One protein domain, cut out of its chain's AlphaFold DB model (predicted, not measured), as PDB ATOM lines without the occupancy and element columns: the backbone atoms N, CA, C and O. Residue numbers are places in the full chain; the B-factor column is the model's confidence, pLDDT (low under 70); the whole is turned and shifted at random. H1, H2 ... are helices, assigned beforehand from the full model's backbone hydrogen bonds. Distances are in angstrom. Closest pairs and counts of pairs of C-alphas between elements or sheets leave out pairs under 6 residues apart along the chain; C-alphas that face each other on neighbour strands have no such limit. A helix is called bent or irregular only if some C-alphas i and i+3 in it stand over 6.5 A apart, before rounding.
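AT A GLANCE: This is residues 2 to 54 of the 74 residues of the protein "Unannotated protein" of freshwater metagenome (UniProt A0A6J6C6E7). One long helix, H2, crosses the short helix H1 at a steep tilt, and the two are joined by a loop whose residues 16 to 21 stick out beyond them; from the other end of H2 an arm, residues 38 to 54, reaches away and ends in the small helix H3, which packs on neither of the others. The printed part has 53 residues with three named helices, in the order H1, H2, H3, and no named strand; the class is all helix. It is loose, with a radius of gyration of the C-alphas of 14.4 A. The outline is flat, with spans of 38 by 31 by 16 A, and the arm with H3 makes much of the length.

IN THESE COORDINATES: H2, the longest helix, holds residues 22 to 37 and measures 23.2 A from first to last C-alpha; it begins at C-alpha 22, at (-46.611, 2.148, 55.811), and ends at C-alpha 37, at (-52.772, -16.763, 43.950). Before it in the chain comes H1, residues 4 to 11, 10.9 A long, with C-alpha 4 at (-55.331, -16.424, 56.674). After it comes H3, residues 47 to 54, 10.6 A long, which ends at C-alpha 54, at (-27.617, -15.985, 27.561). No helix is bent or irregular.

HOW THE PARTS SIT: H2 touches H1 with residues 29 to 33 alone. The closest C-alphas of the two are those of Ser 6 and Ser 33, 6.2 A apart, and 7 pairs of C-alphas are within 8 A. Their lines stand at a steep tilt of 49 degrees, and they run opposite ways; their centres are 10.5 A apart. H3 touches no helix: it is apart from H2 and apart from H1. In H1 every O i to N i+4 pair is within hydrogen-bond range; in H2 11 of 12 such pairs are, and in H3 3 of 4.

THE WHOLE: The two C-alphas farthest apart are those of Lys 2 and Met 54, the first and last printed residues, at 41.8 A. The printed part has no cut. The link from H1 to H2, 10 residues, and the link from H2 to H3, 9 residues, are both short but not tight. Residues 16 to 24, of which 22 to 24 belong to H2, stand free, and so do residues 38 to 54, of which 47 to 54 belong to H3. The mean pLDDT of the printed part is 73.9; 25 residues are under 70, namely residues 2 to 7 and 36 to 54. The mean pLDDT is 85 for H2, 67 for H1 and 62 for H3.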
ATOM      1  N   LYS A   2     -61.159 -16.587  54.719       48.22
ATOM      2  CA  LYS A   2     -60.417 -16.312  53.472       48.22
ATOM      3  C   LYS A   2     -59.262 -15.319  53.707       48.22
ATOM      4  O   LYS A   2     -58.709 -14.761  52.773       48.22
ATOM      5  N   ASP A   3     -58.923 -15.117  54.973       50.97
ATOM      6  CA  ASP A   3     -58.124 -14.011  55.497       50.97
ATOM      7  C   ASP A   3     -56.786 -14.497  56.095       50.97
ATOM      8  O   ASP A   3     -55.908 -13.694  56.397       50.97
ATOM      9  N   SER A   4     -56.575 -15.816  56.180       54.59
ATOM     10  CA  SER A   4     -55.331 -16.424  56.674       54.59
ATOM     11  C   SER A   4     -54.141 -16.193  55.735       54.59
ATOM     12  O   SER A   4     -53.089 -15.769  56.192       54.59
ATOM     13  N   GLY A   5     -54.320 -16.353  54.418       58.50
ATOM     14  CA  GLY A   5     -53.198 -16.302  53.469       58.50
ATOM     15  C   GLY A   5     -52.476 -14.948  53.385       58.50
ATOM     16  O   GLY A   5     -51.270 -14.911  53.175       58.50
ATOM     17  N   SER A   6     -53.176 -13.828  53.598       58.72
ATOM     18  CA  SER A   6     -52.540 -12.497  53.623       58.72
ATOM     19  C   SER A   6     -51.734 -12.273  54.904       58.72
ATOM     20  O   SER A   6     -50.649 -11.692  54.865       58.72
ATOM     21  N   LYS A   7     -52.237 -12.778  56.039       62.66
ATOM     22  CA  LYS A   7     -51.553 -12.670  57.331       62.66
ATOM     23  C   LYS A   7     -50.254 -13.480  57.349       62.66
ATOM     24  O   LYS A   7     -49.283 -13.038  57.956       62.66
ATOM     25  N   ASP A   8     -50.242 -14.610  56.645       72.31
ATOM     26  CA  ASP A   8     -49.078 -15.489  56.507       72.31
ATOM     27  C   ASP A   8     -47.979 -14.880  55.614       72.31
ATOM     28  O   ASP A   8     -46.794 -15.063  55.873       72.31
ATOM     29  N   ILE A   9     -48.349 -14.106  54.586       76.12
ATOM     30  CA  ILE A   9     -47.380 -13.378  53.746       76.12
ATOM     31  C   ILE A   9     -46.788 -12.193  54.515       76.12
ATOM     32  O   ILE A   9     -45.578 -11.986  54.489       76.12
ATOM     33  N   ALA A  10     -47.618 -11.436  55.235       76.62
ATOM     34  CA  ALA A  10     -47.159 -10.285  56.012       76.62
ATOM     35  C   ALA A  10     -46.180 -10.670  57.136       76.62
ATOM     36  O   ALA A  10     -45.268  -9.905  57.432       76.62
ATOM     37  N   SER A  11     -46.338 -11.850  57.747       78.94
ATOM     38  CA  SER A  11     -45.416 -12.358  58.774       78.94
ATOM     39  C   SER A  11     -44.109 -12.929  58.211       78.94
ATOM     40  O   SER A  11     -43.147 -13.076  58.961       78.94
ATOM     41  N   ALA A  12     -44.057 -13.227  56.910       81.56
ATOM     42  CA  ALA A  12     -42.878 -13.754  56.224       81.56
ATOM     43  C   ALA A  12     -42.006 -12.667  55.562       81.56
ATOM     44  O   ALA A  12     -40.950 -12.984  55.014       81.56
ATOM     45  N   ILE A  13     -42.438 -11.400  55.577       82.88
ATOM     46  CA  ILE A  13     -41.718 -10.283  54.953       82.88
ATOM     47  C   ILE A  13     -40.877  -9.554  56.003       82.88
ATOM     48  O   ILE A  13     -41.399  -9.029  56.984       82.88
ATOM     49  N   GLU A  14     -39.573  -9.464  55.749       88.56
ATOM     50  CA  GLU A  14     -38.619  -8.695  56.547       88.56
ATOM     51  C   GLU A  14     -38.070  -7.519  55.727       88.56
ATOM     52  O   GLU A  14     -37.627  -7.683  54.587       88.56
ATOM     53  N   VAL A  15     -38.082  -6.317  56.308       87.94
ATOM     54  CA  VAL A  15     -37.456  -5.135  55.701       87.94
ATOM     55  C   VAL A  15     -35.967  -5.147  56.038       87.94
ATOM     56  O   VAL A  15     -35.568  -4.795  57.142       87.94
ATOM     57  N   VAL A  16     -35.140  -5.549  55.073       90.75
ATOM     58  CA  VAL A  16     -33.684  -5.704  55.262       90.75
ATOM     59  C   VAL A  16     -32.946  -4.357  55.286       90.75
ATOM     60  O   VAL A  16     -31.895  -4.233  55.914       90.75
ATOM     61  N   ALA A  17     -33.467  -3.337  54.595       87.06
ATOM     62  CA  ALA A  17     -32.847  -2.016  54.515       87.06
ATOM     63  C   ALA A  17     -33.866  -0.906  54.211       87.06
ATOM     64  O   ALA A  17     -34.895  -1.144  53.579       87.06
ATOM     65  N   GLY A  18     -33.521   0.326  54.598       91.56
ATOM     66  CA  GLY A  18     -34.343   1.521  54.383       91.56
ATOM     67  C   GLY A  18     -35.385   1.759  55.479       91.56
ATOM     68  O   GLY A  18     -35.455   1.032  56.465       91.56
ATOM     69  N   SER A  19     -36.180   2.815  55.304       90.19
ATOM     70  CA  SER A  19     -37.313   3.156  56.175       90.19
ATOM     71  C   SER A  19     -38.556   3.374  55.304       90.19
ATOM     72  O   SER A  19     -38.952   4.527  55.115       90.19
ATOM     73  N   PRO A  20     -39.117   2.302  54.709       91.31
ATOM     74  CA  PRO A  20     -40.291   2.416  53.849       91.31
ATOM     75  C   PRO A  20     -41.480   2.968  54.632       91.31
ATOM     76  O   PRO A  20     -41.619   2.710  55.835       91.31
ATOM     77  N   THR A  21     -42.346   3.717  53.955       95.25
ATOM     78  CA  THR A  21     -43.575   4.197  54.592       95.25
ATOM     79  C   THR A  21     -44.598   3.058  54.720       95.25
ATOM     80  O   THR A  21     -44.530   2.062  53.986       95.25
ATOM     81  N   PRO A  22     -45.567   3.162  55.649       91.50
ATOM     82  CA  PRO A  22     -46.611   2.148  55.811       91.50
ATOM     83  C   PRO A  22     -47.403   1.880  54.525       91.50
ATOM     84  O   PRO A  22     -47.802   0.746  54.261       91.50
ATOM     85  N   GLU A  23     -47.609   2.913  53.710       92.69
ATOM     86  CA  GLU A  23     -48.338   2.842  52.445       92.69
ATOM     87  C   GLU A  23     -47.558   2.047  51.393       92.69
ATOM     88  O   GLU A  23     -48.133   1.210  50.693       92.69
ATOM     89  N   GLU A  24     -46.244   2.263  51.313       93.38
ATOM     90  CA  GLU A  24     -45.362   1.524  50.407       93.38
ATOM     91  C   GLU A  24     -45.327   0.036  50.773       93.38
ATOM     92  O   GLU A  24     -45.444  -0.828  49.900       93.38
ATOM     93  N   LEU A  25     -45.245  -0.277  52.070       91.81
ATOM     94  CA  LEU A  25     -45.256  -1.658  52.549       91.81
ATOM     95  C   LEU A  25     -46.597  -2.348  52.260       91.81
ATOM     96  O   LEU A  25     -46.618  -3.494  51.804       91.81
ATOM     97  N   ALA A  26     -47.716  -1.646  52.452       90.06
ATOM     98  CA  ALA A  26     -49.045  -2.165  52.133       90.06
ATOM     99  C   ALA A  26     -49.204  -2.474  50.634       90.06
ATOM    100  O   ALA A  26     -49.753  -3.521  50.275       90.06
ATOM    101  N   ALA A  27     -48.684  -1.606  49.760       92.25
ATOM    102  CA  ALA A  27     -48.723  -1.818  48.314       92.25
ATOM    103  C   ALA A  27     -47.951  -3.084  47.901       92.25
ATOM    104  O   ALA A  27     -48.452  -3.889  47.114       92.25
ATOM    105  N   VAL A  28     -46.766  -3.308  48.476       90.19
ATOM    106  CA  VAL A  28     -45.953  -4.503  48.191       90.19
ATOM    107  C   VAL A  28     -46.649  -5.784  48.661       90.19
ATOM    108  O   VAL A  28     -46.715  -6.758  47.908       90.19
ATOM    109  N   VAL A  29     -47.216  -5.786  49.873       89.94
ATOM    110  CA  VAL A  29     -47.963  -6.941  50.402       89.94
ATOM    111  C   VAL A  29     -49.162  -7.278  49.512       89.94
ATOM    112  O   VAL A  29     -49.421  -8.459  49.264       89.94
ATOM    113  N   ALA A  30     -49.870  -6.270  48.996       89.38
ATOM    114  CA  ALA A  30     -50.995  -6.477  48.088       89.38
ATOM    115  C   ALA A  30     -50.559  -7.165  46.781       89.38
ATOM    116  O   ALA A  30     -51.131  -8.191  46.412       89.38
ATOM    117  N   VAL A  31     -49.495  -6.669  46.141       88.56
ATOM    118  CA  VAL A  31     -48.948  -7.246  44.898       88.56
ATOM    119  C   VAL A  31     -48.472  -8.689  45.103       88.56
ATOM    120  O   VAL A  31     -48.728  -9.563  44.266       88.56
ATOM    121  N   LEU A  32     -47.799  -8.965  46.222       85.50
ATOM    122  CA  LEU A  32     -47.332 -10.315  46.553       85.50
ATOM    123  C   LEU A  32     -48.496 -11.271  46.828       85.50
ATOM    124  O   LEU A  32     -48.468 -12.413  46.371       85.50
ATOM    125  N   SER A  33     -49.533 -10.799  47.521       84.25
ATOM    126  CA  SER A  33     -50.732 -11.594  47.810       84.25
ATOM    127  C   SER A  33     -51.492 -11.968  46.535       84.25
ATOM    128  O   SER A  33     -51.950 -13.101  46.399       84.25
ATOM    129  N   GLU A  34     -51.576 -11.054  45.567       80.56
ATOM    130  CA  GLU A  34     -52.181 -11.316  44.256       80.56
ATOM    131  C   GLU A  34     -51.343 -12.309  43.428       80.56
ATOM    132  O   GLU A  34     -51.862 -13.294  42.884       80.56
ATOM    133  N   SER A  35     -50.022 -12.120  43.410       70.38
ATOM    134  CA  SER A  35     -49.086 -12.987  42.682       70.38
ATOM    135  C   SER A  35     -49.061 -14.418  43.232       70.38
ATOM    136  O   SER A  35     -49.013 -15.373  42.455       70.38
ATOM    137  N   ALA A  36     -49.171 -14.588  44.554       67.62
ATOM    138  CA  ALA A  36     -49.221 -15.899  45.205       67.62
ATOM    139  C   ALA A  36     -50.448 -16.728  44.780       67.62
ATOM    140  O   ALA A  36     -50.373 -17.953  44.697       67.62
ATOM    141  N   THR A  37     -51.567 -16.075  44.451       62.69
ATOM    142  CA  THR A  37     -52.772 -16.763  43.950       62.69
ATOM    143  C   THR A  37     -52.713 -17.105  42.461       62.69
ATOM    144  O   THR A  37     -53.449 -17.976  42.000       62.69
ATOM    145  N   THR A  38     -51.794 -16.481  41.720       57.84
ATOM    146  CA  THR A  38     -51.659 -16.606  40.261       57.84
ATOM    147  C   THR A  38     -50.416 -17.414  39.875       57.84
ATOM    148  O   THR A  38     -49.881 -17.262  38.780       57.84
ATOM    149  N   ALA A  39     -49.944 -18.304  40.755       54.28
ATOM    150  CA  ALA A  39     -48.807 -19.189  40.499       54.28
ATOM    151  C   ALA A  39     -49.160 -20.300  39.486       54.28
ATOM    152  O   ALA A  39     -49.145 -21.493  39.784       54.28
ATOM    153  N   LYS A  40     -49.485 -19.908  38.254       52.31
ATOM    154  CA  LYS A  40     -49.383 -20.755  37.073       52.31
ATOM    155  C   LYS A  40     -48.080 -20.363  36.401       52.31
ATOM    156  O   LYS A  40     -47.927 -19.221  35.990       52.31
ATOM    157  N   SER A  41     -47.133 -21.295  36.342       58.62
ATOM    158  CA  SER A  41     -45.815 -21.088  35.747       58.62
ATOM    159  C   SER A  41     -45.947 -20.708  34.270       58.62
ATOM    160  O   SER A  41     -45.971 -21.568  33.387       58.62
ATOM    161  N   THR A  42     -46.046 -19.420  33.982       58.78
ATOM    162  CA  THR A  42     -45.707 -18.888  32.674       58.78
ATOM    163  C   THR A  42     -44.233 -18.545  32.741       58.78
ATOM    164  O   THR A  42     -43.788 -17.701  33.521       58.78
ATOM    165  N   GLN A  43     -43.455 -19.303  31.975       59.75
ATOM    166  CA  GLN A  43     -42.042 -19.058  31.752       59.75
ATOM    167  C   GLN A  43     -41.884 -17.565  31.442       59.75
ATOM    168  O   GLN A  43     -42.428 -17.054  30.466       59.75
ATOM    169  N   THR A  44     -41.294 -16.835  32.384       58.94
ATOM    170  CA  THR A  44     -41.354 -15.377  32.393       58.94
ATOM    171  C   THR A  44     -40.406 -14.851  31.324       58.94
ATOM    172  O   THR A  44     -39.202 -14.773  31.548       58.94
ATOM    173  N   GLU A  45     -40.933 -14.480  30.156       62.84
ATOM    174  CA  GLU A  45     -40.169 -13.834  29.083       62.84
ATOM    175  C   GLU A  45     -39.886 -12.360  29.415       62.84
ATOM    176  O   GLU A  45     -40.356 -11.437  28.756       62.84
ATOM    177  N   THR A  46     -39.128 -12.100  30.478       65.38
ATOM    178  CA  THR A  46     -38.630 -10.745  30.763       65.38
ATOM    179  C   THR A  46     -37.204 -10.585  30.254       65.38
ATOM    180  O   THR A  46     -36.425 -11.538  30.211       65.38
ATOM    181  N   ASN A  47     -36.815  -9.352  29.913       63.09
ATOM    182  CA  ASN A  47     -35.430  -9.040  29.533       63.09
ATOM    183  C   ASN A  47     -34.414  -9.435  30.625       63.09
ATOM    184  O   ASN A  47     -33.278  -9.777  30.307       63.09
ATOM    185  N   TRP A  48     -34.835  -9.458  31.894       58.41
ATOM    186  CA  TRP A  48     -34.031  -9.935  33.023       58.41
ATOM    187  C   TRP A  48     -33.877 -11.460  33.047       58.41
ATOM    188  O   TRP A  48     -32.782 -11.957  33.308       58.41
ATOM    189  N   ALA A  49     -34.931 -12.211  32.707       62.66
ATOM    190  CA  ALA A  49     -34.851 -13.663  32.545       62.66
ATOM    191  C   ALA A  49     -33.955 -14.056  31.355       62.66
ATOM    192  O   ALA A  49     -33.154 -14.984  31.462       62.66
ATOM    193  N   ARG A  50     -34.006 -13.287  30.255       63.84
ATOM    194  CA  ARG A  50     -33.195 -13.521  29.046       63.84
ATOM    195  C   ARG A  50     -31.686 -13.454  29.320       63.84
ATOM    196  O   ARG A  50     -30.925 -14.230  28.749       63.84
ATOM    197  N   GLY A  51     -31.245 -12.567  30.217       61.69
ATOM    198  CA  GLY A  51     -29.834 -12.456  30.606       61.69
ATOM    199  C   GLY A  51     -29.300 -13.698  31.332       61.69
ATOM    200  O   GLY A  51     -28.150 -14.078  31.116       61.69
ATOM    201  N   SER A  52     -30.133 -14.362  32.143       62.34
ATOM    202  CA  SER A  52     -29.751 -15.608  32.819       62.34
ATOM    203  C   SER A  52     -29.485 -16.733  31.818       62.34
ATOM    204  O   SER A  52     -28.488 -17.432  31.973       62.34
ATOM    205  N   ASP A  53     -30.321 -16.873  30.786       62.81
ATOM    206  CA  ASP A  53     -30.149 -17.896  29.740       62.81
ATOM    207  C   ASP A  53     -28.969 -17.605  28.805       62.81
ATOM    208  O   ASP A  53     -28.269 -18.522  28.381       62.81
ATOM    209  N   MET A  54     -28.713 -16.335  28.477       65.12
ATOM    210  CA  MET A  54     -27.617 -15.985  27.561       65.12
ATOM    211  C   MET A  54     -26.235 -16.081  28.221       65.12
ATOM    212  O   MET A  54     -25.260 -16.418  27.553       65.12
TER     213      MET A  54